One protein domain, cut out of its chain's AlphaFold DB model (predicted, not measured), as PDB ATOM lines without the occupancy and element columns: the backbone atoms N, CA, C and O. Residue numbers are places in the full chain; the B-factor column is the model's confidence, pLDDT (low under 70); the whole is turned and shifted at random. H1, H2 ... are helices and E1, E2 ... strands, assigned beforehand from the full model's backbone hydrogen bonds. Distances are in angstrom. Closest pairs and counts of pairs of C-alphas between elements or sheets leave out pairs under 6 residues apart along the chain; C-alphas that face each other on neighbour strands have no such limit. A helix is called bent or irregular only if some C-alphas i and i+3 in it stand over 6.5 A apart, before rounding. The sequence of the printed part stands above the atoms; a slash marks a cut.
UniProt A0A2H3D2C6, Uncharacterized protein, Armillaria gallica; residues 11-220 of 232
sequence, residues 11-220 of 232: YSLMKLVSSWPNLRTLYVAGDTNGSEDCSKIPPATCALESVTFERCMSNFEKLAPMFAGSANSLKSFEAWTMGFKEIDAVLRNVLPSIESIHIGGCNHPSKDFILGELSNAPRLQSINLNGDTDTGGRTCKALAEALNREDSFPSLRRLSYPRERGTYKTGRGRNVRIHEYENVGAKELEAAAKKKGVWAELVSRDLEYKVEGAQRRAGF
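Overview. This is residues 11 to 220 of the 232 residues of an uncharacterized protein of Armillaria gallica (UniProt A0A2H3D2C6). The chain is wound in stacked turns: seven parallel strands make a curved wall, and H1 to H6 form a curved row along one side of it. The hairpin of E7 and E8 is an arm beyond the strands' last residues, and H7 packs near the ends of E2 and E3. The printed part has 210 residues, with seven named helices and nine named strands that follow along the chain as H1 E1 E2 H2 E3 H3 E4 H4 E5 H5 E6 E7 E8 H6 E9 H7; the class is mixed, helices and strands, with 61 residues in the named helices and 52 in the named strands. It is compact, radius of gyration of the C-alphas 17.3 A, with a flat outline of 50 by 46 by 23 A.

Along the chain. Find C-alpha 11 at (273.474, 127.955, 130.006), where H1, residues 11 to 18, begins. Next come E1 (25 to 31, 18.6 A), E2 (50 to 57, 18.8 A), H2 (60 to 70, 15.6 A), E3 (76 to 81), H3 (88 to 92), E4 (100 to 105) and H4 (111 to 116). Read on to E5 (126 to 130), H5 (138 to 147), E6 (158 to 161), E7 (165 to 170), E8 (177 to 182), H6 (186 to 196, 15.2 A), E9 (199 to 202) and H7 (208 to 217), ending at C-alpha 217, (263.624, 127.629, 150.050). H2 is irregular: C-alphas 66 and 69 are 7.6 A apart.

Arrangement. Look first at the twisted parallel sheet E1 E2 E3 E4 E5 E6 E9, where N 28 and O 52 are 2.9 A apart between E1 and E2, and N 159 and O 199 are 2.8 A apart between E6 and E9. E2-H2-E3, E3-H3-E4, E4-H4-E5 and E5-H5-E6 are strand-helix-strand units, parallel neighbour strands joined through a helix, with right-handed crossovers. H5 and H6 touch at Ala 144 and Leu 189, closest C-alphas 4.3 A, at a shallow tilt of 16 degrees, the same way. H2 and H3 touch at Ala 64 and Val 90, closest C-alphas 4.4 A. There are three layers, helices on both faces of the sheet: H6, at a height of 9.2 A over the sheet, and H7, at 9.1 A, lie on opposite faces. In the antiparallel hairpin E7 and E8, N 168 and O 179 are 2.9 A apart. O i to N i+4 pairs are within hydrogen-bond range throughout H1, H3, H4, H5 and H6, in 5 of 6 in H7, and in 1 of 7 in H2, which has 6 of 8 O i to N i+3 pairs.

Size, cuts and confidence. The farthest C-alphas, Asp 151 and Arg 174, are 51.9 A apart. The printed part has no cut, and the link from E1 to E2 is long. Mean pLDDT of the printed part is 83.4; look for values under 70 at residues 35, 83 to 84, 131 to 136, 163 to 181 and 204 to 220.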
ATOM      1  N   TYR A  11     272.660 128.436 131.122       88.44
ATOM      2  CA  TYR A  11     273.474 127.955 130.006       88.44
ATOM      3  C   TYR A  11     273.292 126.455 129.742       88.44
ATOM      4  O   TYR A  11     273.137 126.039 128.595       88.44
ATOM      5  N   SER A  12     273.275 125.638 130.798       89.50
ATOM      6  CA  SER A  12     273.092 124.188 130.690       89.50
ATOM      7  C   SER A  12     271.706 123.836 130.164       89.50
ATOM      8  O   SER A  12     271.589 122.952 129.316       89.50
ATOM      9  N   LEU A  13     270.672 124.553 130.615       91.38
ATOM     10  CA  LEU A  13     269.310 124.381 130.117       91.38
ATOM     11  C   LEU A  13     269.198 124.732 128.638       91.38
ATOM     12  O   LEU A  13     268.731 123.910 127.852       91.38
ATOM     13  N   MET A  14     269.691 125.908 128.258       91.62
ATOM     14  CA  MET A  14     269.700 126.354 126.868       91.62
ATOM     15  C   MET A  14     270.443 125.355 125.979       91.62
ATOM     16  O   MET A  14     269.918 124.920 124.958       91.62
ATOM     17  N   LYS A  15     271.634 124.913 126.399       92.75
ATOM     18  CA  LYS A  15     272.438 123.950 125.640       92.75
ATOM     19  C   LYS A  15     271.739 122.599 125.499       92.75
ATOM     20  O   LYS A  15     271.787 122.019 124.415       92.75
ATOM     21  N   LEU A  16     271.104 122.100 126.562       93.69
ATOM     22  CA  LEU A  16     270.371 120.833 126.533       93.69
ATOM     23  C   LEU A  16     269.211 120.892 125.540       93.69
ATOM     24  O   LEU A  16     269.107 120.015 124.685       93.69
ATOM     25  N   VAL A  17     268.385 121.937 125.612       94.94
ATOM     26  CA  VAL A  17     267.232 122.093 124.717       94.94
ATOM     27  C   VAL A  17     267.682 122.273 123.269       94.94
ATOM     28  O   VAL A  17     267.182 121.582 122.384       94.94
ATOM     29  N   SER A  18     268.703 123.098 123.022       94.31
ATOM     30  CA  SER A  18     269.244 123.287 121.674       94.31
ATOM     31  C   SER A  18     269.906 122.044 121.081       94.31
ATOM     32  O   SER A  18     269.942 121.899 119.862       94.31
ATOM     33  N   SER A  19     270.415 121.133 121.914       95.62
ATOM     34  CA  SER A  19     271.084 119.909 121.446       95.62
ATOM     35  C   SER A  19     270.135 118.713 121.296       95.62
ATOM     36  O   SER A  19     270.578 117.644 120.878       95.62
ATOM     37  N   TRP A  20     268.849 118.857 121.640       96.38
ATOM     38  CA  TRP A  20     267.906 117.740 121.700       96.38
ATOM     39  C   TRP A  20     266.699 117.936 120.764       96.38
ATOM     40  O   TRP A  20     265.603 118.257 121.218       96.38
ATOM     41  N   PRO A  21     266.834 117.669 119.450       94.56
ATOM     42  CA  PRO A  21     265.792 117.969 118.451       94.56
ATOM     43  C   PRO A  21     264.472 117.201 118.664       94.56
ATOM     44  O   PRO A  21     263.387 117.658 118.295       94.56
ATOM     45  N   ASN A  22     264.549 116.033 119.304       97.00
ATOM     46  CA  ASN A  22     263.395 115.186 119.609       97.00
ATOM     47  C   ASN A  22     262.740 115.502 120.961       97.00
ATOM     48  O   ASN A  22     261.801 114.810 121.346       97.00
ATOM     49  N   LEU A  23     263.208 116.523 121.688       97.56
ATOM     50  CA  LEU A  23     262.565 116.954 122.924       97.56
ATOM     51  C   LEU A  23     261.148 117.472 122.615       97.56
ATOM     52  O   LEU A  23     260.951 118.262 121.687       97.56
ATOM     53  N   ARG A  24     260.159 116.983 123.368       97.88
ATOM     54  CA  ARG A  24     258.735 117.357 123.244       97.88
ATOM     55  C   ARG A  24     258.166 117.895 124.547       97.88
ATOM     56  O   ARG A  24     257.396 118.844 124.533       97.88
ATOM     57  N   THR A  25     258.589 117.349 125.678       98.00
ATOM     58  CA  THR A  25     258.148 117.809 126.992       98.00
ATOM     59  C   THR A  25     259.347 118.231 127.811       98.00
ATOM     60  O   THR A  25     260.333 117.498 127.895       98.00
ATOM     61  N   LEU A  26     259.251 119.403 128.428       95.38
ATOM     62  CA  LEU A  26     260.271 119.920 129.324       95.38
ATOM     63  C   LEU A  26     259.656 120.206 130.689       95.38
ATOM     64  O   LEU A  26     258.779 121.052 130.824       95.38
ATOM     65  N   TYR A  27     260.169 119.535 131.711       93.00
ATOM     66  CA  TYR A  27     259.871 119.850 133.100       93.00
ATOM     67  C   TYR A  27     261.159 120.305 133.779       93.00
ATOM     68  O   TYR A  27     262.153 119.577 133.787       93.00
ATOM     69  N   VAL A  28     261.144 121.506 134.350       87.44
ATOM     70  CA  VAL A  28     262.282 122.064 135.081       87.44
ATOM     71  C   VAL A  28     261.799 122.550 136.431       87.44
ATOM     72  O   VAL A  28     260.893 123.379 136.509       87.44
ATOM     73  N   ALA A  29     262.440 122.060 137.489       84.19
ATOM     74  CA  ALA A  29     262.192 122.510 138.844       84.19
ATOM     75  C   ALA A  29     263.434 123.167 139.453       84.19
ATOM     76  O   ALA A  29     264.511 122.572 139.440       84.19
ATOM     77  N   GLY A  30     263.273 124.351 140.050       75.75
ATOM     78  CA  GLY A  30     264.345 125.045 140.773       75.75
ATOM     79  C   GLY A  30     264.968 126.237 140.042       75.75
ATOM     80  O   GLY A  30     264.370 126.831 139.150       75.75
ATOM     81  N   ASP A  31     266.151 126.649 140.492       75.94
ATOM     82  CA  ASP A  31     266.803 127.874 140.026       75.94
ATOM     83  C   ASP A  31     267.542 127.632 138.708       75.94
ATOM     84  O   ASP A  31     268.346 126.706 138.588       75.94
ATOM     85  N   THR A  32     267.253 128.480 137.729       77.81
ATOM     86  CA  THR A  32     267.906 128.470 136.417       77.81
ATOM     87  C   THR A  32     268.585 129.799 136.120       77.81
ATOM     88  O   THR A  32     269.035 130.003 134.997       77.81
ATOM     89  N   ASN A  33     268.686 130.710 137.094       76.44
ATOM     90  CA  ASN A  33     269.403 131.963 136.909       76.44
ATOM     91  C   ASN A  33     270.861 131.709 136.520       76.44
ATOM     92  O   ASN A  33     271.542 130.826 137.043       76.44
ATOM     93  N   GLY A  34     271.337 132.536 135.599       72.50
ATOM     94  CA  GLY A  34     272.704 132.516 135.114       72.50
ATOM     95  C   GLY A  34     273.098 133.877 134.555       72.50
ATOM     96  O   GLY A  34     272.276 134.626 134.012       72.50
ATOM     97  N   SER A  35     274.372 134.220 134.713       68.25
ATOM     98  CA  SER A  35     274.982 135.380 134.055       68.25
ATOM     99  C   SER A  35     275.684 134.994 132.755       68.25
ATOM    100  O   SER A  35     276.183 135.873 132.058       68.25
ATOM    101  N   GLU A  36     275.713 133.702 132.416       76.62
ATOM    102  CA  GLU A  36     276.431 133.204 131.253       76.62
ATOM    103  C   GLU A  36     275.822 133.708 129.937       76.62
ATOM    104  O   GLU A  36     274.603 133.703 129.728       76.62
ATOM    105  N   ASP A  37     276.702 134.104 129.020       80.25
ATOM    106  CA  ASP A  37     276.331 134.478 127.663       80.25
ATOM    107  C   ASP A  37     275.870 133.243 126.873       80.25
ATOM    108  O   ASP A  37     276.639 132.313 126.609       80.25
ATOM    109  N   CYS A  38     274.590 133.238 126.502       84.19
ATOM    110  CA  CYS A  38     273.972 132.179 125.707       84.19
ATOM    111  C   CYS A  38     273.988 132.482 124.197       84.19
ATOM    112  O   CYS A  38     273.497 131.661 123.430       84.19
ATOM    113  N   SER A  39     274.569 133.607 123.755       84.56
ATOM    114  CA  SER A  39     274.592 134.030 122.341       84.56
ATOM    115  C   SER A  39     275.245 133.014 121.397       84.56
ATOM    116  O   SER A  39     274.908 132.945 120.219       84.56
ATOM    117  N   LYS A  40     276.171 132.200 121.920       87.81
ATOM    118  CA  LYS A  40     276.890 131.161 121.167       87.81
ATOM    119  C   LYS A  40     276.133 129.835 121.077       87.81
ATOM    120  O   LYS A  40     276.598 128.924 120.395       87.81
ATOM    121  N   ILE A  41     275.024 129.682 121.804       90.19
ATOM    122  CA  ILE A  41     274.214 128.464 121.758       90.19
ATOM    123  C   ILE A  41     273.327 128.542 120.507       90.19
ATOM    124  O   ILE A  41     272.618 129.535 120.343       90.19
ATOM    125  N   PRO A  42     273.335 127.522 119.629       90.00
ATOM    126  CA  PRO A  42     272.448 127.494 118.472       90.00
ATOM    127  C   PRO A  42     270.973 127.625 118.886       90.00
ATOM    128  O   PRO A  42     270.604 127.132 119.958       90.00
ATOM    129  N   PRO A  43     270.110 128.230 118.051       88.31
ATOM    130  CA  PRO A  43     268.675 128.258 118.311       88.31
ATOM    131  C   PRO A  43     268.119 126.851 118.526       88.31
ATOM    132  O   PRO A  43     268.526 125.901 117.853       88.31
ATOM    133  N   ALA A  44     267.177 126.714 119.457       94.50
ATOM    134  CA  ALA A  44     266.527 125.436 119.686       94.50
ATOM    135  C   ALA A  44     265.689 125.030 118.471       94.50
ATOM    136  O   ALA A  44     264.867 125.806 117.989       94.50
ATOM    137  N   THR A  45     265.885 123.801 117.993       95.06
ATOM    138  CA  THR A  45     265.154 123.226 116.850       95.06
ATOM    139  C   THR A  45     264.075 122.235 117.274       95.06
ATOM    140  O   THR A  45     263.318 121.745 116.441       95.06
ATOM    141  N   CYS A  46     263.994 121.920 118.568       96.25
ATOM    142  CA  CYS A  46     262.991 121.013 119.093       96.25
ATOM    143  C   CYS A  46     261.584 121.620 119.036       96.25
ATOM    144  O   CYS A  46     261.381 122.810 119.290       96.25
ATOM    145  N   ALA A  47     260.609 120.758 118.769       97.12
ATOM    146  CA  ALA A  47     259.193 121.092 118.748       97.12
ATOM    147  C   ALA A  47     258.564 120.758 120.108       97.12
ATOM    148  O   ALA A  47     257.898 119.734 120.249       97.12
ATOM    149  N   LEU A  48     258.815 121.577 121.132       98.38
ATOM    150  CA  LEU A  48     258.200 121.382 122.445       98.38
ATOM    151  C   LEU A  48     256.677 121.456 122.310       98.38
ATOM    152  O   LEU A  48     256.154 122.346 121.651       98.38
ATOM    153  N   GLU A  49     255.980 120.525 122.945       98.44
ATOM    154  CA  GLU A  49     254.523 120.417 123.020       98.44
ATOM    155  C   GLU A  49     254.008 120.872 124.387       98.44
ATOM    156  O   GLU A  49     252.952 121.507 124.482       98.44
ATOM    157  N   SER A  50     254.784 120.611 125.444       98.38
ATOM    158  CA  SER A  50     254.476 121.045 126.804       98.38
ATOM    159  C   SER A  50     255.718 121.461 127.589       98.38
ATOM    160  O   SER A  50     256.758 120.797 127.553       98.38
ATOM    161  N   VAL A  51     255.602 122.565 128.330       97.12
ATOM    162  CA  VAL A  51     256.635 123.023 129.267       97.12
ATOM    163  C   VAL A  51     256.033 123.301 130.631       97.12
ATOM    164  O   VAL A  51     255.013 123.980 130.739       97.12
ATOM    165  N   THR A  52     256.709 122.814 131.668       93.50
ATOM    166  CA  THR A  52     256.399 123.104 133.063       93.50
ATOM    167  C   THR A  52     257.642 123.626 133.774       93.50
ATOM    168  O   THR A  52     258.631 122.912 133.945       93.50
ATOM    169  N   PHE A  53     257.568 124.867 134.238       88.88
ATOM    170  CA  PHE A  53     258.535 125.474 135.138       88.88
ATOM    171  C   PHE A  53     257.996 125.431 136.560       88.88
ATOM    172  O   PHE A  53     257.149 126.231 136.942       88.88
ATOM    173  N   GLU A  54     258.485 124.511 137.377       84.00
ATOM    174  CA  GLU A  54     258.089 124.424 138.774       84.00
ATOM    175  C   GLU A  54     259.082 125.182 139.664       84.00
ATOM    176  O   GLU A  54     260.252 124.833 139.788       84.00
ATOM    177  N   ARG A  55     258.606 126.217 140.362       75.81
ATOM    178  CA  ARG A  55     259.387 126.944 141.382       75.81
ATOM    179  C   ARG A  55     260.634 127.561 140.761       75.81
ATOM    180  O   ARG A  55     261.706 127.576 141.368       75.81
ATOM    181  N   CYS A  56     260.462 128.017 139.525       78.62
ATOM    182  CA  CYS A  56     261.544 128.446 138.680       78.62
ATOM    183  C   CYS A  56     261.903 129.890 138.996       78.62
ATOM    184  O   CYS A  56     261.071 130.797 138.904       78.62
ATOM    185  N   MET A  57     263.155 130.088 139.388       80.06
ATOM    186  CA  MET A  57     263.755 131.408 139.452       80.06
ATOM    187  C   MET A  57     264.602 131.565 138.196       80.06
ATOM    188  O   MET A  57     265.516 130.779 137.960       80.06
ATOM    189  N   SER A  58     264.224 132.510 137.343       79.12
ATOM    190  CA  SER A  58     264.915 132.738 136.081       79.12
ATOM    191  C   SER A  58     264.718 134.157 135.576       79.12
ATOM    192  O   SER A  58     263.826 134.882 136.032       79.12
ATOM    193  N   ASN A  59     265.512 134.501 134.568       83.69
ATOM    194  CA  ASN A  59     265.224 135.580 133.646       83.69
ATOM    195  C   ASN A  59     264.579 134.981 132.383       83.69
ATOM    196  O   ASN A  59     265.271 134.475 131.497       83.69
ATOM    197  N   PHE A  60     263.247 135.036 132.302       86.06
ATOM    198  CA  PHE A  60     262.486 134.436 131.198       86.06
ATOM    199  C   PHE A  60     262.785 135.070 129.836       86.06
ATOM    200  O   PHE A  60     262.714 134.385 128.821       86.06
ATOM    201  N   GLU A  61     263.204 136.336 129.804       87.56
ATOM    202  CA  GLU A  61     263.682 136.992 128.584       87.56
ATOM    203  C   GLU A  61     264.891 136.253 127.998       87.56
ATOM    204  O   GLU A  61     264.945 135.983 126.801       87.56
ATOM    205  N   LYS A  62     265.824 135.831 128.859       87.19
ATOM    206  CA  LYS A  62     267.000 135.061 128.442       87.19
ATOM    207  C   LYS A  62     266.694 133.598 128.120       87.19
ATOM    208  O   LYS A  62     267.454 132.982 127.376       87.19
ATOM    209  N   LEU A  63     265.614 133.039 128.670       89.06
ATOM    210  CA  LEU A  63     265.150 131.693 128.326       89.06
ATOM    211  C   LEU A  63     264.368 131.657 127.011       89.06
ATOM    212  O   LEU A  63     264.340 130.616 126.367       89.06
ATOM    213  N   ALA A  64     263.772 132.768 126.575       92.25
ATOM    214  CA  ALA A  64     262.932 132.829 125.377       92.25
ATOM    215  C   ALA A  64     263.509 132.127 124.124       92.25
ATOM    216  O   ALA A  64     262.750 131.409 123.468       92.25
ATOM    217  N   PRO A  65     264.821 132.211 123.800       92.62
ATOM    218  CA  PRO A  65     265.363 131.552 122.609       92.62
ATOM    219  C   PRO A  65     265.253 130.017 122.616       92.62
ATOM    220  O   PRO A  65     265.327 129.400 121.554       92.62
ATOM    221  N   MET A  66     265.031 129.376 123.773       93.50
ATOM    222  CA  MET A  66     264.820 127.923 123.842       93.50
ATOM    223  C   MET A  66     263.490 127.479 123.215       93.50
ATOM    224  O   MET A  66     263.301 126.294 122.958       93.50
ATOM    225  N   PHE A  67     262.574 128.418 122.970       96.12
ATOM    226  CA  PHE A  67     261.261 128.166 122.376       96.12
ATOM    227  C   PHE A  67     261.224 128.418 120.863       96.12
ATOM    228  O   PHE A  67     260.178 128.217 120.251       96.12
ATOM    229  N   ALA A  68     262.341 128.824 120.244       93.81
ATOM    230  CA  ALA A  68     262.390 129.224 118.833       93.81
ATOM    231  C   ALA A  68     261.829 128.153 117.871       93.81
ATOM    232  O   ALA A  68     261.074 128.469 116.957       93.81
ATOM    233  N   GLY A  69     262.140 126.875 118.105       95.56
ATOM    234  CA  GLY A  69     261.641 125.749 117.304       95.56
ATOM    235  C   GLY A  69     260.211 125.305 117.626       95.56
ATOM    236  O   GLY A  69     259.707 124.374 117.004       95.56
ATOM    237  N   SER A  70     259.550 125.934 118.602       97.81
ATOM    238  CA  SER A  70     258.286 125.453 119.180       97.81
ATOM    239  C   SER A  70     257.064 126.312 118.842       97.81
ATOM    240  O   SER A  70     255.977 126.055 119.361       97.81
ATOM    241  N   ALA A  71     257.209 127.293 117.945       96.94
ATOM    242  CA  ALA A  71     256.155 128.249 117.588       96.94
ATOM    243  C   ALA A  71     254.854 127.616 117.071       96.94
ATOM    244  O   ALA A  71     253.784 128.200 117.212       96.94
ATOM    245  N   ASN A  72     254.952 126.426 116.470       97.44
ATOM    246  CA  ASN A  72     253.818 125.695 115.904       97.44
ATOM    247  C   ASN A  72     253.453 124.427 116.692       97.44
ATOM    248  O   ASN A  72     252.535 123.709 116.289       97.44
ATOM    249  N   SER A  73     254.160 124.126 117.784       98.19
ATOM    250  CA  SER A  73     254.014 122.864 118.517       98.19
ATOM    251  C   SER A  73     253.626 123.039 119.977       98.19
ATOM    252  O   SER A  73     252.945 122.160 120.503       98.19
ATOM    253  N   LEU A  74     254.029 124.132 120.639       98.50
ATOM    254  CA  LEU A  74     253.804 124.268 122.074       98.50
ATOM    255  C   LEU A  74     252.333 124.559 122.345       98.50
ATOM    256  O   LEU A  74     251.839 125.626 121.988       98.50
ATOM    257  N   LYS A  75     251.654 123.617 123.001       98.62
ATOM    258  CA  LYS A  75     250.226 123.698 123.333       98.62
ATOM    259  C   LYS A  75     249.991 124.075 124.785       98.62
ATOM    260  O   LYS A  75     249.031 124.780 125.081       98.62
ATOM    261  N   SER A  76     250.862 123.631 125.690       98.38
ATOM    262  CA  SER A  76     250.700 123.851 127.128       98.38
ATOM    263  C   SER A  76     251.938 124.479 127.745       98.38
ATOM    264  O   SER A  76     253.039 123.933 127.649       98.38
ATOM    265  N   PHE A  77     251.739 125.595 128.436       97.00
ATOM    266  CA  PHE A  77     252.777 126.275 129.190       97.00
ATOM    267  C   PHE A  77     252.329 126.480 130.635       97.00
ATOM    268  O   PHE A  77     251.346 127.170 130.898       97.00
ATOM    269  N   GLU A  78     253.059 125.886 131.571       93.12
ATOM    270  CA  GLU A  78     252.842 126.040 133.005       93.12
ATOM    271  C   GLU A  78     254.096 126.615 133.656       93.12
ATOM    272  O   GLU A  78     255.195 126.099 133.462       93.12
ATOM    273  N   ALA A  79     253.957 127.675 134.445       88.19
ATOM    274  CA  ALA A  79     255.089 128.292 135.114       88.19
ATOM    275  C   ALA A  79     254.717 128.794 136.508       88.19
ATOM    276  O   ALA A  79     253.881 129.670 136.661       88.19
ATOM    277  N   TRP A  80     255.387 128.257 137.522       82.62
ATOM    278  CA  TRP A  80     255.335 128.659 138.925       82.62
ATOM    279  C   TRP A  80     256.593 129.442 139.249       82.62
ATOM    280  O   TRP A  80     257.627 128.859 139.592       82.62
ATOM    281  N   THR A  81     256.538 130.752 139.091       75.38
ATOM    282  CA  THR A  81     257.749 131.548 138.955       75.38
ATOM    283  C   THR A  81     258.018 132.422 140.174       75.38
ATOM    284  O   THR A  81     257.114 132.865 140.884       75.38
ATOM    285  N   MET A  82     259.301 132.672 140.426       70.50
ATOM    286  CA  MET A  82     259.785 133.588 141.470       70.50
ATOM    287  C   MET A  82     260.891 134.506 140.928       70.50
ATOM    288  O   MET A  82     261.869 134.779 141.620       70.50
ATOM    289  N   GLY A  83     260.791 134.888 139.656       64.19
ATOM    290  CA  GLY A  83     261.802 135.668 138.952       64.19
ATOM    291  C   GLY A  83     261.523 137.170 138.938       64.19
ATOM    292  O   GLY A  83     260.627 137.677 139.610       64.19
ATOM    293  N   PHE A  84     262.283 137.861 138.092       59.28
ATOM    294  CA  PHE A  84     262.144 139.287 137.795       59.28
ATOM    295  C   PHE A  84     261.595 139.453 136.366       59.28
ATOM    296  O   PHE A  84     261.943 138.647 135.503       59.28
ATOM    297  N   LYS A  85     260.786 140.496 136.123       76.81
ATOM    298  CA  LYS A  85     260.127 140.832 134.837       76.81
ATOM    299  C   LYS A  85     258.984 139.909 134.390       76.81
ATOM    300  O   LYS A  85     258.700 138.882 134.993       76.81
ATOM    301  N   GLU A  86     258.303 140.298 133.330       86.44
ATOM    302  CA  GLU A  86     257.176 139.608 132.720       86.44
ATOM    303  C   GLU A  86     257.626 138.430 131.839       86.44
ATOM    304  O   GLU A  86     258.782 138.332 131.424       86.44
ATOM    305  N   ILE A  87     256.708 137.502 131.556       90.44
ATOM    306  CA  ILE A  87     256.998 136.272 130.792       90.44
ATOM    307  C   ILE A  87     256.798 136.426 129.273       90.44
ATOM    308  O   ILE A  87     256.884 135.457 128.516       90.44
ATOM    309  N   ASP A  88     256.548 137.652 128.819       94.31
ATOM    310  CA  ASP A  88     256.132 138.000 127.458       94.31
ATOM    311  C   ASP A  88     257.047 137.414 126.382       94.31
ATOM    312  O   ASP A  88     256.573 136.846 125.403       94.31
ATOM    313  N   ALA A  89     258.366 137.512 126.573       93.31
ATOM    314  CA  ALA A  89     259.346 137.037 125.599       93.31
ATOM    315  C   ALA A  89     259.217 135.528 125.326       93.31
ATOM    316  O   ALA A  89     259.364 135.096 124.185       93.31
ATOM    317  N   VAL A  90     258.898 134.731 126.349       94.06
ATOM    318  CA  VAL A  90     258.646 133.293 126.186       94.06
ATOM    319  C   VAL A  90     257.354 133.076 125.412       94.06
ATOM    320  O   VAL A  90     257.356 132.377 124.401       94.06
ATOM    321  N   LEU A  91     256.262 133.706 125.850       96.19
ATOM    322  CA  LEU A  91     254.944 133.498 125.250       96.19
ATOM    323  C   LEU A  91     254.881 133.969 123.794       96.19
ATOM    324  O   LEU A  91     254.268 133.294 122.972       96.19
ATOM    325  N   ARG A  92     255.567 135.066 123.450       96.69
ATOM    326  CA  ARG A  92     255.643 135.598 122.080       96.69
ATOM    327  C   ARG A  92     256.150 134.564 121.073       96.69
ATOM    328  O   ARG A  92     255.659 134.522 119.951       96.69
ATOM    329  N   ASN A  93     257.073 133.691 121.481       96.25
ATOM    330  CA  ASN A  93     257.602 132.637 120.612       96.25
ATOM    331  C   ASN A  93     256.576 131.540 120.289       96.25
ATOM    332  O   ASN A  93     256.806 130.769 119.366       96.25
ATOM    333  N   VAL A  94     255.474 131.440 121.036       97.50
ATOM    334  CA  VAL A  94     254.555 130.286 121.001       97.50
ATOM    335  C   VAL A  94     253.087 130.669 120.817       97.50
ATOM    336  O   VAL A  94     252.222 129.794 120.796       97.50
ATOM    337  N   LEU A  95     252.789 131.958 120.625       97.81
ATOM    338  CA  LEU A  95     251.434 132.459 120.365       97.81
ATOM    339  C   LEU A  95     250.672 131.701 119.262       97.81
ATOM    340  O   LEU A  95     249.476 131.472 119.456       97.81
ATOM    341  N   PRO A  96     251.291 131.285 118.133       97.94
ATOM    342  CA  PRO A  96     250.545 130.620 117.064       97.94
ATOM    343  C   PRO A  96     249.955 129.258 117.464       97.94
ATOM    344  O   PRO A  96     248.931 128.855 116.905       97.94
ATOM    345  N   SER A  97     250.576 128.547 118.413       98.25
ATOM    346  CA  SER A  97     250.176 127.190 118.806       98.25
ATOM    347  C   SER A  97     249.621 127.053 120.216       98.25
ATOM    348  O   SER A  97     248.982 126.040 120.486       98.25
ATOM    349  N   ILE A  98     249.863 128.019 121.105       98.56
ATOM    350  CA  ILE A  98     249.536 127.878 122.525       98.56
ATOM    351  C   ILE A  98     248.025 127.745 122.753       98.56
ATOM    352  O   ILE A  98     247.227 128.554 122.284       98.56
ATOM    353  N   GLU A  99     247.635 126.713 123.501       98.69
ATOM    354  CA  GLU A  99     246.241 126.389 123.828       98.69
ATOM    355  C   GLU A  99     245.936 126.650 125.308       98.69
ATOM    356  O   GLU A  99     244.818 127.034 125.660       98.69
ATOM    357  N   SER A 100     246.926 126.478 126.185       98.31
ATOM    358  CA  SER A 100     246.767 126.639 127.626       98.31
ATOM    359  C   SER A 100     247.974 127.318 128.257       98.31
ATOM    360  O   SER A 100     249.112 126.880 128.081       98.31
ATOM    361  N   ILE A 101     247.703 128.352 129.051       96.12
ATOM    362  CA  ILE A 101     248.691 129.055 129.865       96.12
ATOM    363  C   ILE A 101     248.273 128.947 131.327       96.12
ATOM    364  O   ILE A 101     247.163 129.324 131.692       96.12
ATOM    365  N   HIS A 102     249.181 128.472 132.170       92.31
ATOM    366  CA  HIS A 102     249.020 128.460 133.616       92.31
ATOM    367  C   HIS A 102     250.211 129.168 134.250       92.31
ATOM    368  O   HIS A 102     251.334 128.674 134.197       92.31
ATOM    369  N   ILE A 103     249.981 130.340 134.834       87.06
ATOM    370  CA  ILE A 103     251.045 131.146 135.431       87.06
ATOM    371  C   ILE A 103     250.742 131.362 136.904       87.06
ATOM    372  O   ILE A 103     249.782 132.032 137.269       87.06
ATOM    373  N   GLY A 104     251.611 130.781 137.716       79.56
ATOM    374  CA  GLY A 104     251.733 130.910 139.150       79.56
ATOM    375  C   GLY A 104     252.835 131.885 139.565       79.56
ATOM    376  O   GLY A 104     253.921 131.847 138.993       79.56
ATOM    377  N   GLY A 105     252.641 132.656 140.634       76.06
ATOM    378  CA  GLY A 105     253.729 133.431 141.256       76.06
ATOM    379  C   GLY A 105     253.936 134.810 140.627       76.06
ATOM    380  O   GLY A 105     252.953 135.489 140.363       76.06
ATOM    381  N   CYS A 106     255.185 135.262 140.448       72.44
ATOM    382  CA  CYS A 106     255.493 136.693 140.237       72.44
ATOM    383  C   CYS A 106     255.647 137.161 138.781       72.44
ATOM    384  O   CYS A 106     255.656 138.367 138.543       72.44
ATOM    385  N   ASN A 107     255.815 136.258 137.810       76.44
ATOM    386  CA  ASN A 107     256.110 136.628 136.418       76.44
ATOM    387  C   ASN A 107     254.849 136.483 135.559       76.44
ATOM    388  O   ASN A 107     254.699 135.519 134.812       76.44
ATOM    389  N   HIS A 108     253.922 137.430 135.688       83.12
ATOM    390  CA  HIS A 108     252.733 137.490 134.839       83.12
ATOM    391  C   HIS A 108     253.042 138.151 133.487       83.12
ATOM    392  O   HIS A 108     254.064 138.830 133.364       83.12
ATOM    393  N   PRO A 109     252.192 137.965 132.462       90.94
ATOM    394  CA  PRO A 109     252.315 138.721 131.225       90.94
ATOM    395  C   PRO A 109     252.054 140.216 131.471       90.94
ATOM    396  O   PRO A 109     251.216 140.570 132.312       90.94
ATOM    397  N   SER A 110     252.751 141.091 130.747       91.88
ATOM    398  CA  SER A 110     252.570 142.543 130.879       91.88
ATOM    399  C   SER A 110     251.218 143.003 130.336       91.88
ATOM    400  O   SER A 110     250.601 142.347 129.493       91.88
ATOM    401  N   LYS A 111     250.761 144.183 130.783       93.56
ATOM    402  CA  LYS A 111     249.543 144.813 130.249       93.56
ATOM    403  C   LYS A 111     249.626 144.973 128.728       93.56
ATOM    404  O   LYS A 111     248.692 144.590 128.030       93.56
ATOM    405  N   ASP A 112     250.730 145.514 128.224       95.88
ATOM    406  CA  ASP A 112     250.875 145.829 126.800       95.88
ATOM    407  C   ASP A 112     250.880 144.559 125.947       95.88
ATOM    408  O   ASP A 112     250.200 144.498 124.921       95.88
ATOM    409  N   PHE A 113     251.548 143.505 126.417       96.69
ATOM    410  CA  PHE A 113     251.527 142.206 125.752       96.69
ATOM    411  C   PHE A 113     250.134 141.567 125.760       96.69
ATOM    412  O   PHE A 113     249.705 141.028 124.737       96.69
ATOM    413  N   ILE A 114     249.397 141.660 126.874       97.31
ATOM    414  CA  ILE A 114     248.016 141.160 126.959       97.31
ATOM    415  C   ILE A 114     247.127 141.857 125.934       97.31
ATOM    416  O   ILE A 114     246.401 141.199 125.192       97.31
ATOM    417  N   LEU A 115     247.185 143.187 125.895       96.94
ATOM    418  CA  LEU A 115     246.326 143.992 125.037       96.94
ATOM    419  C   LEU A 115     246.706 143.895 123.555       96.94
ATOM    420  O   LEU A 115     245.810 143.977 122.715       96.94
ATOM    421  N   GLY A 116     247.993 143.750 123.238       96.88
ATOM    422  CA  GLY A 116     248.506 143.782 121.867       96.88
ATOM    423  C   GLY A 116     248.657 142.417 121.194       96.88
ATOM    424  O   GLY A 116     248.301 142.275 120.028       96.88
ATOM    425  N   GLU A 117     249.184 141.412 121.892       98.06
ATOM    426  CA  GLU A 117     249.629 140.161 121.261       98.06
ATOM    427  C   GLU A 117     248.889 138.935 121.796       98.06
ATOM    428  O   GLU A 117     248.337 138.160 121.015       98.06
ATOM    429  N   LEU A 118     248.822 138.765 123.121       98.00
ATOM    430  CA  LEU A 118     248.192 137.590 123.731       98.00
ATOM    431  C   LEU A 118     246.694 137.514 123.426       98.00
ATOM    432  O   LEU A 118     246.166 136.427 123.195       98.00
ATOM    433  N   SER A 119     246.017 138.665 123.402       97.81
ATOM    434  CA  SER A 119     244.609 138.777 123.017       97.81
ATOM    435  C   SER A 119     244.342 138.273 121.599       97.81
ATOM    436  O   SER A 119     243.224 137.868 121.312       97.81
ATOM    437  N   ASN A 120     245.350 138.227 120.730       97.88
ATOM    438  CA  ASN A 120     245.221 137.764 119.351       97.88
ATOM    439  C   ASN A 120     245.644 136.298 119.168       97.88
ATOM    440  O   ASN A 120     245.643 135.799 118.043       97.88
ATOM    441  N   ALA A 121     245.999 135.588 120.247       97.81
ATOM    442  CA  ALA A 121     246.406 134.189 120.177       97.81
ATOM    443  C   ALA A 121     245.261 133.322 119.609       97.81
ATOM    444  O   ALA A 121     244.222 133.161 120.261       97.81
ATOM    445  N   PRO A 122     245.423 132.724 118.412       97.81
ATOM    446  CA  PRO A 122     244.307 132.125 117.681       97.81
ATOM    447  C   PRO A 122     243.800 130.832 118.323       97.81
ATOM    448  O   PRO A 122     242.657 130.436 118.099       97.81
ATOM    449  N   ARG A 123     244.643 130.157 119.110       98.44
ATOM    450  CA  ARG A 123     244.364 128.834 119.685       98.44
ATOM    451  C   ARG A 123     244.240 128.830 121.201       98.44
ATOM    452  O   ARG A 123     243.907 127.789 121.755       98.44
ATOM    453  N   LEU A 124     244.454 129.965 121.868       98.62
ATOM    454  CA  LEU A 124     244.462 130.026 123.325       98.62
ATOM    455  C   LEU A 124     243.051 129.796 123.876       98.62
ATOM    456  O   LEU A 124     242.162 130.626 123.703       98.62
ATOM    457  N   GLN A 125     242.854 128.660 124.539       98.50
ATOM    458  CA  GLN A 125     241.574 128.203 125.082       98.50
ATOM    459  C   GLN A 125     241.462 128.406 126.591       98.50
ATOM    460  O   GLN A 125     240.350 128.571 127.101       98.50
ATOM    461  N   SER A 126     242.589 128.377 127.305       98.00
ATOM    462  CA  SER A 126     242.613 128.442 128.764       98.00
ATOM    463  C   SER A 126     243.719 129.353 129.278       98.00
ATOM    464  O   SER A 126     244.883 129.195 128.914       98.00
ATOM    465  N   ILE A 127     243.358 130.255 130.189       95.38
ATOM    466  CA  ILE A 127     244.308 131.027 130.994       95.38
ATOM    467  C   ILE A 127     244.008 130.743 132.463       95.38
ATOM    468  O   ILE A 127     242.891 130.953 132.922       95.38
ATOM    469  N   ASN A 128     245.005 130.285 133.206       91.06
ATOM    470  CA  ASN A 128     244.939 130.168 134.654       91.06
ATOM    471  C   ASN A 128     245.980 131.105 135.265       91.06
ATOM    472  O   ASN A 128     247.188 130.893 135.123       91.06
ATOM    473  N   LEU A 129     245.490 132.156 135.912       85.25
ATOM    474  CA  LEU A 129     246.285 133.038 136.743       85.25
ATOM    475  C   LEU A 129     246.228 132.537 138.173       85.25
ATOM    476  O   LEU A 129     245.162 132.417 138.777       85.25
ATOM    477  N   ASN A 130     247.400 132.279 138.721       75.56
ATOM    478  CA  ASN A 130     247.545 131.716 140.036       75.56
ATOM    479  C   ASN A 130     248.652 132.440 140.804       75.56
ATOM    480  O   ASN A 130     249.638 132.902 140.233       75.56
ATOM    481  N   GLY A 131     248.525 132.523 142.121       64.25
ATOM    482  CA  GLY A 131     249.558 133.097 142.983       64.25
ATOM    483  C   GLY A 131     249.353 134.551 143.417       64.25
ATOM    484  O   GLY A 131     248.483 135.275 142.946       64.25
ATOM    485  N   ASP A 132     250.179 134.923 144.394       52.22
ATOM    486  CA  ASP A 132     249.957 135.997 145.375       52.22
ATOM    487  C   ASP A 132     250.350 137.417 144.922       52.22
ATOM    488  O   ASP A 132     250.356 138.338 145.739       52.22
ATOM    489  N   THR A 133     250.745 137.628 143.662       55.84
ATOM    490  CA  THR A 133     251.582 138.797 143.318       55.84
ATOM    491  C   THR A 133     251.120 139.688 142.170       55.84
ATOM    492  O   THR A 133     251.858 140.622 141.843       55.84
ATOM    493  N   ASP A 134     249.895 139.543 141.645       64.88
ATOM    494  CA  ASP A 134     249.257 140.609 140.839       64.88
ATOM    495  C   ASP A 134     248.857 141.801 141.735       64.88
ATOM    496  O   ASP A 134     247.696 142.184 141.887       64.88
ATOM    497  N   THR A 135     249.854 142.377 142.405       56.12
ATOM    498  CA  THR A 135     249.701 143.512 143.307       56.12
ATOM    499  C   THR A 135     249.211 144.711 142.495       56.12
ATOM    500  O   THR A 135     249.863 145.179 141.558       56.12
ATOM    501  N   GLY A 136     248.002 145.174 142.827       66.19
ATOM    502  CA  GLY A 136     247.308 146.249 142.113       66.19
ATOM    503  C   GLY A 136     246.411 145.798 140.954       66.19
ATOM    504  O   GLY A 136     245.780 146.658 140.326       66.19
ATOM    505  N   GLY A 137     246.307 144.489 140.690       76.25
ATOM    506  CA  GLY A 137     245.343 143.950 139.732       76.25
ATOM    507  C   GLY A 137     245.655 144.269 138.277       76.25
ATOM    508  O   GLY A 137     244.741 144.475 137.479       76.25
ATOM    509  N   ARG A 138     246.935 144.437 137.934       86.44
ATOM    510  CA  ARG A 138     247.356 144.901 136.607       86.44
ATOM    511  C   ARG A 138     247.032 143.860 135.548       86.44
ATOM    512  O   ARG A 138     246.478 144.218 134.509       86.44
ATOM    513  N   THR A 139     247.336 142.595 135.820       88.81
ATOM    514  CA  THR A 139     247.062 141.490 134.897       88.81
ATOM    515  C   THR A 139     245.558 141.251 134.786       88.81
ATOM    516  O   THR A 139     245.042 141.165 133.670       88.81
ATOM    517  N   CYS A 140     244.830 141.231 135.909       89.38
ATOM    518  CA  CYS A 140     243.374 141.054 135.886       89.38
ATOM    519  C   CYS A 140     242.660 142.179 135.117       89.38
ATOM    520  O   CYS A 140     241.824 141.898 134.259       89.38
ATOM    521  N   LYS A 141     243.030 143.445 135.347       92.12
ATOM    522  CA  LYS A 141     242.479 144.592 134.602       92.12
ATOM    523  C   LYS A 141     242.823 144.547 133.120       92.12
ATOM    524  O   LYS A 141     241.960 144.821 132.295       92.12
ATOM    525  N   ALA A 142     244.059 144.191 132.768       94.75
ATOM    526  CA  ALA A 142     244.466 144.080 131.369       94.75
ATOM    527  C   ALA A 142     243.672 142.993 130.632       94.75
ATOM    528  O   ALA A 142     243.229 143.214 129.508       94.75
ATOM    529  N   LEU A 143     243.432 141.844 131.272       95.19
ATOM    530  CA  LEU A 143     242.577 140.800 130.705       95.19
ATOM    531  C   LEU A 143     241.116 141.246 130.606       95.19
ATOM    532  O   LEU A 143     240.476 140.965 129.597       95.19
ATOM    533  N   ALA A 144     240.596 141.966 131.603       95.62
ATOM    534  CA  ALA A 144     239.238 142.506 131.569       95.62
ATOM    535  C   ALA A 144     239.065 143.513 130.421       95.62
ATOM    536  O   ALA A 144     238.076 143.477 129.687       95.62
ATOM    537  N   GLU A 145     240.047 144.397 130.239       97.50
ATOM    538  CA  GLU A 145     240.096 145.360 129.143       97.50
ATOM    539  C   GLU A 145     240.185 144.641 127.789       97.50
ATOM    540  O   GLU A 145     239.405 144.948 126.888       97.50
ATOM    541  N   ALA A 146     241.073 143.649 127.656       97.69
ATOM    542  CA  ALA A 146     241.193 142.846 126.443       97.69
ATOM    543  C   ALA A 146     239.875 142.146 126.105       97.69
ATOM    544  O   ALA A 146     239.385 142.337 125.003       97.69
ATOM    545  N   LEU A 147     239.262 141.420 127.049       97.56
ATOM    546  CA  LEU A 147     238.007 140.682 126.845       97.56
ATOM    547  C   LEU A 147     236.828 141.563 126.421       97.56
ATOM    548  O   LEU A 147     235.883 141.066 125.814       97.56
ATOM    549  N   ASN A 148     236.862 142.859 126.730       97.38
ATOM    550  CA  ASN A 148     235.844 143.803 126.278       97.38
ATOM    551  C   ASN A 148     236.007 144.237 124.813       97.38
ATOM    552  O   ASN A 148     235.091 144.866 124.280       97.38
ATOM    553  N   ARG A 149     237.123 143.902 124.156       96.88
ATOM    554  CA  ARG A 149     237.342 144.142 122.723       96.88
ATOM    555  C   ARG A 149     236.652 143.046 121.912       96.88
ATOM    556  O   ARG A 149     236.640 141.878 122.301       96.88
ATOM    557  N   GLU A 150     236.054 143.411 120.785       91.38
ATOM    558  CA  GLU A 150     235.232 142.493 119.984       91.38
ATOM    559  C   GLU A 150     236.060 141.346 119.384       91.38
ATOM    560  O   GLU A 150     235.700 140.182 119.555       91.38
ATOM    561  N   ASP A 151     237.241 141.653 118.849       93.25
ATOM    562  CA  ASP A 151     238.093 140.682 118.148       93.25
ATOM    563  C   ASP A 151     239.124 139.973 119.042       93.25
ATOM    564  O   ASP A 151     239.909 139.151 118.577       93.25
ATOM    565  N   SER A 152     239.136 140.260 120.348       97.12
ATOM    566  CA  SER A 152     240.067 139.603 121.270       97.12
ATOM    567  C   SER A 152     239.639 138.175 121.599       97.12
ATOM    568  O   SER A 152     238.448 137.910 121.799       97.12
ATOM    569  N   PHE A 153     240.629 137.328 121.857       97.38
ATOM    570  CA  PHE A 153     240.516 135.993 122.427       97.38
ATOM    571  C   PHE A 153     239.530 135.101 121.656       97.38
ATOM    572  O   PHE A 153     238.571 134.595 122.244       97.38
ATOM    573  N   PRO A 154     239.759 134.866 120.349       97.19
ATOM    574  CA  PRO A 154     238.795 134.183 119.476       97.19
ATOM    575  C   PRO A 154     238.444 132.761 119.949       97.19
ATOM    576  O   PRO A 154     237.324 132.283 119.749       97.19
ATOM    577  N   SER A 155     239.387 132.096 120.619       98.00
ATOM    578  CA  SER A 155     239.258 130.704 121.062       98.00
ATOM    579  C   SER A 155     239.160 130.534 122.577       98.00
ATOM    580  O   SER A 155     239.018 129.399 123.032       98.00
ATOM    581  N   LEU A 156     239.210 131.612 123.368       98.25
ATOM    582  CA  LEU A 156     239.244 131.482 124.824       98.25
ATOM    583  C   LEU A 156     237.905 130.939 125.332       98.25
ATOM    584  O   LEU A 156     236.827 131.376 124.923       98.25
ATOM    585  N   ARG A 157     237.983 129.941 126.212       97.81
ATOM    586  CA  ARG A 157     236.821 129.268 126.810       97.81
ATOM    587  C   ARG A 157     236.865 129.278 128.323       97.81
ATOM    588  O   ARG A 157     235.806 129.297 128.939       97.81
ATOM    589  N   ARG A 158     238.061 129.254 128.915       97.12
ATOM    590  CA  ARG A 158     238.251 129.172 130.363       97.12
ATOM    591  C   ARG A 158     239.244 130.211 130.853       97.12
ATOM    592  O   ARG A 158     240.311 130.396 130.266       97.12
ATOM    593  N   LEU A 159     238.882 130.849 131.952       94.50
ATOM    594  CA  LEU A 159     239.709 131.797 132.664       94.50
ATOM    595  C   LEU A 159     239.599 131.523 134.163       94.50
ATOM    596  O   LEU A 159     238.528 131.676 134.745       94.50
ATOM    597  N   SER A 160     240.712 131.164 134.785       90.12
ATOM    598  CA  SER A 160     240.786 130.963 136.230       90.12
ATOM    599  C   SER A 160     241.663 132.050 136.854       90.12
ATOM    600  O   SER A 160     242.706 132.390 136.295       90.12
ATOM    601  N   TYR A 161     241.243 132.621 137.984       85.19
ATOM    602  CA  TYR A 161     241.960 133.703 138.681       85.19
ATOM    603  C   TYR A 161     241.776 133.610 140.210       85.19
ATOM    604  O   TYR A 161     240.843 132.948 140.683       85.19
ATOM    605  N   PRO A 162     242.656 134.232 141.022       76.19
ATOM    606  CA  PRO A 162     242.504 134.201 142.471       76.19
ATOM    607  C   PRO A 162     241.319 135.063 142.923       76.19
ATOM    608  O   PRO A 162     240.951 136.043 142.271       76.19
ATOM    609  N   ARG A 163     240.719 134.700 144.064       69.31
ATOM    610  CA  ARG A 163     239.549 135.394 144.631       69.31
ATOM    611  C   ARG A 163     239.804 136.884 144.844       69.31
ATOM    612  O   ARG A 163     240.926 137.285 145.127       69.31
ATOM    613  N   GLU A 164     238.730 137.678 144.790       68.25
ATOM    614  CA  GLU A 164     238.761 139.130 145.045       68.25
ATOM    615  C   GLU A 164     239.462 139.464 146.362       68.25
ATOM    616  O   GLU A 164     240.223 140.418 146.433       68.25
ATOM    617  N   ARG A 165     239.226 138.669 147.405       68.69
ATOM    618  CA  ARG A 165     239.959 138.754 148.662       68.69
ATOM    619  C   ARG A 165     240.252 137.367 149.179       68.69
ATOM    620  O   ARG A 165     239.472 136.426 148.986       68.69
ATOM    621  N   GLY A 166     241.356 137.250 149.888       68.00
ATOM    622  CA  GLY A 166     241.701 136.010 150.541       68.00
ATOM    623  C   GLY A 166     242.736 136.208 151.617       68.00
ATOM    624  O   GLY A 166     243.163 137.318 151.927       68.00
ATOM    625  N   THR A 167     243.119 135.081 152.191       62.75
ATOM    626  CA  THR A 167     244.232 135.018 153.113       62.75
ATOM    627  C   THR A 167     245.210 133.963 152.651       62.75
ATOM    628  O   THR A 167     244.779 132.898 152.194       62.75
ATOM    629  N   TYR A 168     246.497 134.262 152.786       60.84
ATOM    630  CA  TYR A 168     247.573 133.293 152.640       60.84
ATOM    631  C   TYR A 168     248.431 133.274 153.901       60.84
ATOM    632  O   TYR A 168     248.563 134.264 154.628       60.84
ATOM    633  N   LYS A 169     248.996 132.116 154.202       59.78
ATOM    634  CA  LYS A 169     249.865 131.889 155.346       59.78
ATOM    635  C   LYS A 169     251.320 131.933 154.912       59.78
ATOM    636  O   LYS A 169     251.697 131.427 153.864       59.78
ATOM    637  N   THR A 170     252.153 132.514 155.767       54.97
ATOM    638  CA  THR A 170     253.616 132.441 155.660       54.97
ATOM    639  C   THR A 170     254.212 131.993 156.989       54.97
ATOM    640  O   THR A 170     253.668 132.294 158.047       54.97
ATOM    641  N   GLY A 171     255.364 131.326 156.973       49.06
ATOM    642  CA  GLY A 171     256.086 130.919 158.191       49.06
ATOM    643  C   GLY A 171     255.892 129.444 158.553       49.06
ATOM    644  O   GLY A 171     255.304 128.690 157.790       49.06
ATOM    645  N   ARG A 172     256.450 128.980 159.683       45.16
ATOM    646  CA  ARG A 172     256.431 127.554 160.085       45.16
ATOM    647  C   ARG A 172     256.121 127.387 161.570       45.16
ATOM    648  O   ARG A 172     256.655 128.116 162.407       45.16
ATOM    649  N   GLY A 173     255.336 126.360 161.898       63.19
ATOM    650  CA  GLY A 173     255.051 125.972 163.278       63.19
ATOM    651  C   GLY A 173     254.335 127.092 164.026       63.19
ATOM    652  O   GLY A 173     253.315 127.587 163.566       63.19
ATOM    653  N   ARG A 174     254.895 127.533 165.154       54.06
ATOM    654  CA  ARG A 174     254.315 128.622 165.957       54.06
ATOM    655  C   ARG A 174     254.454 130.018 165.323       54.06
ATOM    656  O   ARG A 174     253.833 130.950 165.806       54.06
ATOM    657  N   ASN A 175     255.228 130.164 164.242       55.06
ATOM    658  CA  ASN A 175     255.495 131.447 163.576       55.06
ATOM    659  C   ASN A 175     254.697 131.637 162.271       55.06
ATOM    660  O   ASN A 175     255.178 132.305 161.355       55.06
ATOM    661  N   VAL A 176     253.519 131.018 162.150       58.91
ATOM    662  CA  VAL A 176     252.638 131.221 160.992       58.91
ATOM    663  C   VAL A 176     251.971 132.592 161.091       58.91
ATOM    664  O   VAL A 176     251.308 132.901 162.076       58.91
ATOM    665  N   ARG A 177     252.149 133.411 160.058       57.94
ATOM    666  CA  ARG A 177     251.481 134.698 159.858       57.94
ATOM    667  C   ARG A 177     250.424 134.530 158.783       57.94
ATOM    668  O   ARG A 177     250.702 133.893 157.771       57.94
ATOM    669  N   ILE A 178     249.248 135.097 159.008       65.44
ATOM    670  CA  ILE A 178     248.170 135.162 158.025       65.44
ATOM    671  C   ILE A 178     248.224 136.557 157.411       65.44
ATOM    672  O   ILE A 178     248.245 137.544 158.142       65.44
ATOM    673  N   HIS A 179     248.273 136.622 156.090       59.81
ATOM    674  CA  HIS A 179     248.236 137.855 155.318       59.81
ATOM    675  C   HIS A 179     246.922 137.919 154.576       59.81
ATOM    676  O   HIS A 179     246.505 136.919 153.998       59.81
ATOM    677  N   GLU A 180     246.291 139.081 154.592       67.25
ATOM    678  CA  GLU A 180     245.158 139.376 153.727       67.25
ATOM    679  C   GLU A 180     245.668 139.909 152.391       67.25
ATOM    680  O   GLU A 180     246.670 140.624 152.332       67.25
ATOM    681  N   TYR A 181     244.972 139.557 151.319       66.69
ATOM    682  CA  TYR A 181     245.203 140.134 150.005       66.69
ATOM    683  C   TYR A 181     243.884 140.545 149.369       66.69
ATOM    684  O   TYR A 181     242.828 139.969 149.644       66.69
ATOM    685  N   GLU A 182     243.981 141.530 148.483       70.00
ATOM    686  CA  GLU A 182     242.903 141.977 147.617       70.00
ATOM    687  C   GLU A 182     243.371 141.891 146.163       70.00
ATOM    688  O   GLU A 182     244.385 142.479 145.783       70.00
ATOM    689  N   ASN A 183     242.635 141.137 145.353       73.75
ATOM    690  CA  ASN A 183     242.826 141.032 143.918       73.75
ATOM    691  C   ASN A 183     241.967 142.088 143.211       73.75
ATOM    692  O   ASN A 183     240.810 141.862 142.838       73.75
ATOM    693  N   VAL A 184     242.542 143.280 143.071       80.06
ATOM    694  CA  VAL A 184     241.904 144.408 142.390       80.06
ATOM    695  C   VAL A 184     241.598 144.019 140.933       80.06
ATOM    696  O   VAL A 184     242.411 143.404 140.259       80.06
ATOM    697  N   GLY A 185     240.419 144.363 140.415       84.06
ATOM    698  CA  GLY A 185     240.034 144.030 139.034       84.06
ATOM    699  C   GLY A 185     239.465 142.621 138.827       84.06
ATOM    700  O   GLY A 185     238.965 142.344 137.742       84.06
ATOM    701  N   ALA A 186     239.433 141.753 139.848       86.69
ATOM    702  CA  ALA A 186     238.798 140.431 139.751       86.69
ATOM    703  C   ALA A 186     237.313 140.512 139.335       86.69
ATOM    704  O   ALA A 186     236.862 139.749 138.485       86.69
ATOM    705  N   LYS A 187     236.565 141.482 139.880       88.81
ATOM    706  CA  LYS A 187     235.162 141.743 139.507       88.81
ATOM    707  C   LYS A 187     235.004 142.222 138.065       88.81
ATOM    708  O   LYS A 187     234.090 141.791 137.368       88.81
ATOM    709  N   GLU A 188     235.883 143.121 137.623       92.25
ATOM    710  CA  GLU A 188     235.886 143.625 136.244       92.25
ATOM    711  C   GLU A 188     236.174 142.485 135.263       92.25
ATOM    712  O   GLU A 188     235.506 142.364 134.236       92.25
ATOM    713  N   LEU A 189     237.119 141.614 135.623       92.69
ATOM    714  CA  LEU A 189     237.486 140.436 134.852       92.69
ATOM    715  C   LEU A 189     236.335 139.434 134.751       92.69
ATOM    716  O   LEU A 189     236.028 138.972 133.656       92.69
ATOM    717  N   GLU A 190     235.666 139.146 135.868       93.00
ATOM    718  CA  GLU A 190     234.488 138.275 135.906       93.00
ATOM    719  C   GLU A 190     233.370 138.801 135.002       93.00
ATOM    720  O   GLU A 190     232.810 138.063 134.187       93.00
ATOM    721  N   ALA A 191     233.069 140.097 135.110       95.12
ATOM    722  CA  ALA A 191     232.045 140.744 134.304       95.12
ATOM    723  C   ALA A 191     232.390 140.703 132.806       95.12
ATOM    724  O   ALA A 191     231.527 140.378 131.985       95.12
ATOM    725  N   ALA A 192     233.648 140.982 132.449       96.62
ATOM    726  CA  ALA A 192     234.126 140.931 131.071       96.62
ATOM    727  C   ALA A 192     234.087 139.502 130.503       96.62
ATOM    728  O   ALA A 192     233.584 139.293 129.399       96.62
ATOM    729  N   ALA A 193     234.539 138.507 131.274       95.81
ATOM    730  CA  ALA A 193     234.493 137.100 130.888       95.81
ATOM    731  C   ALA A 193     233.051 136.631 130.656       95.81
ATOM    732  O   ALA A 193     232.749 136.068 129.604       95.81
ATOM    733  N   LYS A 194     232.134 136.962 131.576       95.88
ATOM    734  CA  LYS A 194     230.706 136.652 131.439       95.88
ATOM    735  C   LYS A 194     230.100 137.286 130.189       95.88
ATOM    736  O   LYS A 194     229.388 136.608 129.454       95.88
ATOM    737  N   LYS A 195     230.400 138.562 129.922       96.44
ATOM    738  CA  LYS A 195     229.940 139.272 128.716       96.44
ATOM    739  C   LYS A 195     230.454 138.610 127.431       96.44
ATOM    740  O   LYS A 195     229.716 138.540 126.455       96.44
ATOM    741  N   LYS A 196     231.693 138.113 127.439       95.25
ATOM    742  CA  LYS A 196     232.335 137.428 126.305       95.25
ATOM    743  C   LYS A 196     231.907 135.956 126.156       95.25
ATOM    744  O   LYS A 196     232.219 135.338 125.145       95.25
ATOM    745  N   GLY A 197     231.208 135.385 127.141       95.75
ATOM    746  CA  GLY A 197     230.849 133.961 127.167       95.75
ATOM    747  C   GLY A 197     232.009 133.033 127.553       95.75
ATOM    748  O   GLY A 197     231.990 131.849 127.222       95.75
ATOM    749  N   VAL A 198     233.025 133.559 128.239       96.75
ATOM    750  CA  VAL A 198     234.158 132.795 128.774       96.75
ATOM    751  C   VAL A 198     233.804 132.290 130.172       96.75
ATOM    752  O   VAL A 198     233.337 133.057 131.015       96.75
ATOM    753  N   TRP A 199     234.046 131.004 130.435       95.88
ATOM    754  CA  TRP A 199     233.870 130.427 131.764       95.88
ATOM    755  C   TRP A 199     234.933 130.976 132.719       95.88
ATOM    756  O   TRP A 199     236.119 130.673 132.577       95.88
ATOM    757  N   ALA A 200     234.490 131.789 133.672       91.50
ATOM    758  CA  ALA A 200     235.305 132.372 134.724       91.50
ATOM    759  C   ALA A 200     235.177 131.543 136.006       91.50
ATOM    760  O   ALA A 200     234.067 131.324 136.490       91.50
ATOM    761  N   GLU A 201     236.298 131.107 136.576       88.56
ATOM    762  CA  GLU A 201     236.303 130.378 137.844       88.56
ATOM    763  C   GLU A 201     237.361 130.887 138.822       88.56
ATOM    764  O   GLU A 201     238.432 131.374 138.462       88.56
ATOM    765  N   LEU A 202     237.048 130.740 140.105       82.12
ATOM    766  CA  LEU A 202     237.950 131.095 141.187       82.12
ATOM    767  C   LEU A 202     238.864 129.914 141.493       82.12
ATOM    768  O   LEU A 202     238.387 128.823 141.805       82.12
ATOM    769  N   VAL A 203     240.172 130.145 141.490       73.81
ATOM    770  CA  VAL A 203     241.137 129.105 141.859       73.81
ATOM    771  C   VAL A 203     241.059 128.829 143.372       73.81
ATOM    772  O   VAL A 203     241.120 129.754 144.191       73.81
ATOM    773  N   SER A 204     240.892 127.557 143.765       53.94
ATOM    774  CA  SER A 204     240.939 127.114 145.168       53.94
ATOM    775  C   SER A 204     242.372 127.085 145.709       53.94
ATOM    776  O   SER A 204     243.335 126.931 144.970       53.94
ATOM    777  N   ARG A 205     242.504 127.234 147.035       51.44
ATOM    778  CA  ARG A 205     243.737 127.415 147.835       51.44
ATOM    779  C   ARG A 205     244.804 126.304 147.752       51.44
ATOM    780  O   ARG A 205     245.722 126.313 148.569       51.44
ATOM    781  N   ASP A 206     244.760 125.383 146.794       43.28
ATOM    782  CA  ASP A 206     245.641 124.198 146.727       43.28
ATOM    783  C   ASP A 206     247.131 124.520 146.450       43.28
ATOM    784  O   ASP A 206     247.958 123.647 146.187       43.28
ATOM    785  N   LEU A 207     247.503 125.799 146.527       46.53
ATOM    786  CA  LEU A 207     248.703 126.396 145.947       46.53
ATOM    787  C   LEU A 207     249.613 127.099 146.940       46.53
ATOM    788  O   LEU A 207     250.780 127.342 146.608       46.53
ATOM    789  N   GLU A 208     249.138 127.301 148.175       45.69
ATOM    790  CA  GLU A 208     250.005 127.654 149.303       45.69
ATOM    791  C   GLU A 208     251.207 126.696 149.340       45.69
ATOM    792  O   GLU A 208     252.342 127.129 149.471       45.69
ATOM    793  N   TYR A 209     251.041 125.397 149.080       44.50
ATOM    794  CA  TYR A 209     252.153 124.454 149.236       44.50
ATOM    795  C   TYR A 209     253.274 124.587 148.183       44.50
ATOM    796  O   TYR A 209     254.464 124.477 148.516       44.50
ATOM    797  N   LYS A 210     252.929 124.840 146.910       47.78
ATOM    798  CA  LYS A 210     253.919 124.899 145.818       47.78
ATOM    799  C   LYS A 210     254.743 126.184 145.877       47.78
ATOM    800  O   LYS A 210     255.978 126.095 145.855       47.78
ATOM    801  N   VAL A 211     254.075 127.331 146.040       47.72
ATOM    802  CA  VAL A 211     254.681 128.675 146.101       47.72
ATOM    803  C   VAL A 211     255.325 128.943 147.462       47.72
ATOM    804  O   VAL A 211     256.491 129.339 147.518       47.72
ATOM    805  N   GLU A 212     254.653 128.642 148.576       46.47
ATOM    806  CA  GLU A 212     255.179 128.936 149.914       46.47
ATOM    807  C   GLU A 212     256.401 128.066 150.223       46.47
ATOM    808  O   GLU A 212     257.410 128.539 150.746       46.47
ATOM    809  N   GLY A 213     256.406 126.798 149.804       47.75
ATOM    810  CA  GLY A 213     257.618 125.998 149.910       47.75
ATOM    811  C   GLY A 213     258.780 126.564 149.075       47.75
ATOM    812  O   GLY A 213     259.920 126.122 149.262       47.75
ATOM    813  N   ALA A 214     258.499 127.339 148.020       44.69
ATOM    814  CA  ALA A 214     259.479 127.832 147.050       44.69
ATOM    815  C   ALA A 214     260.083 129.135 147.568       44.69
ATOM    816  O   ALA A 214     261.300 129.223 147.717       44.69
ATOM    817  N   GLN A 215     259.229 130.052 148.025       47.53
ATOM    818  CA  GLN A 215     259.606 131.266 148.746       47.53
ATOM    819  C   GLN A 215     260.387 130.950 150.036       47.53
ATOM    820  O   GLN A 215     261.380 131.616 150.342       47.53
ATOM    821  N   ARG A 216     260.008 129.886 150.769       47.44
ATOM    822  CA  ARG A 216     260.730 129.398 151.965       47.44
ATOM    823  C   ARG A 216     262.121 128.824 151.646       47.44
ATOM    824  O   ARG A 216     263.010 128.936 152.483       47.44
ATOM    825  N   ARG A 217     262.327 128.213 150.470       44.84
ATOM    826  CA  ARG A 217     263.624 127.629 150.050       44.84
ATOM    827  C   ARG A 217     264.545 128.629 149.353       44.84
ATOM    828  O   ARG A 217     265.758 128.504 149.463       44.84
ATOM    829  N   ALA A 218     263.970 129.629 148.690       43.88
ATOM    830  CA  ALA A 218     264.687 130.734 148.065       43.88
ATOM    831  C   ALA A 218     265.085 131.849 149.056       43.88
ATOM    832  O   ALA A 218     265.732 132.812 148.663       43.88
ATOM    833  N   GLY A 219     264.710 131.745 150.338       39.62
ATOM    834  CA  GLY A 219     265.090 132.719 151.368       39.62
ATOM    835  C   GLY A 219     264.326 134.049 151.310       39.62
ATOM    836  O   GLY A 219     264.675 134.981 152.030       39.62
ATOM    837  N   PHE A 220     263.256 134.159 150.519       41.72
ATOM    838  CA  PHE A 220     262.525 135.421 150.340       41.72
ATOM    839  C   PHE A 220     261.842 135.925 151.622       41.72
ATOM    840  O   PHE A 220     261.856 137.123 151.894       41.72
TER     841      PHE A 220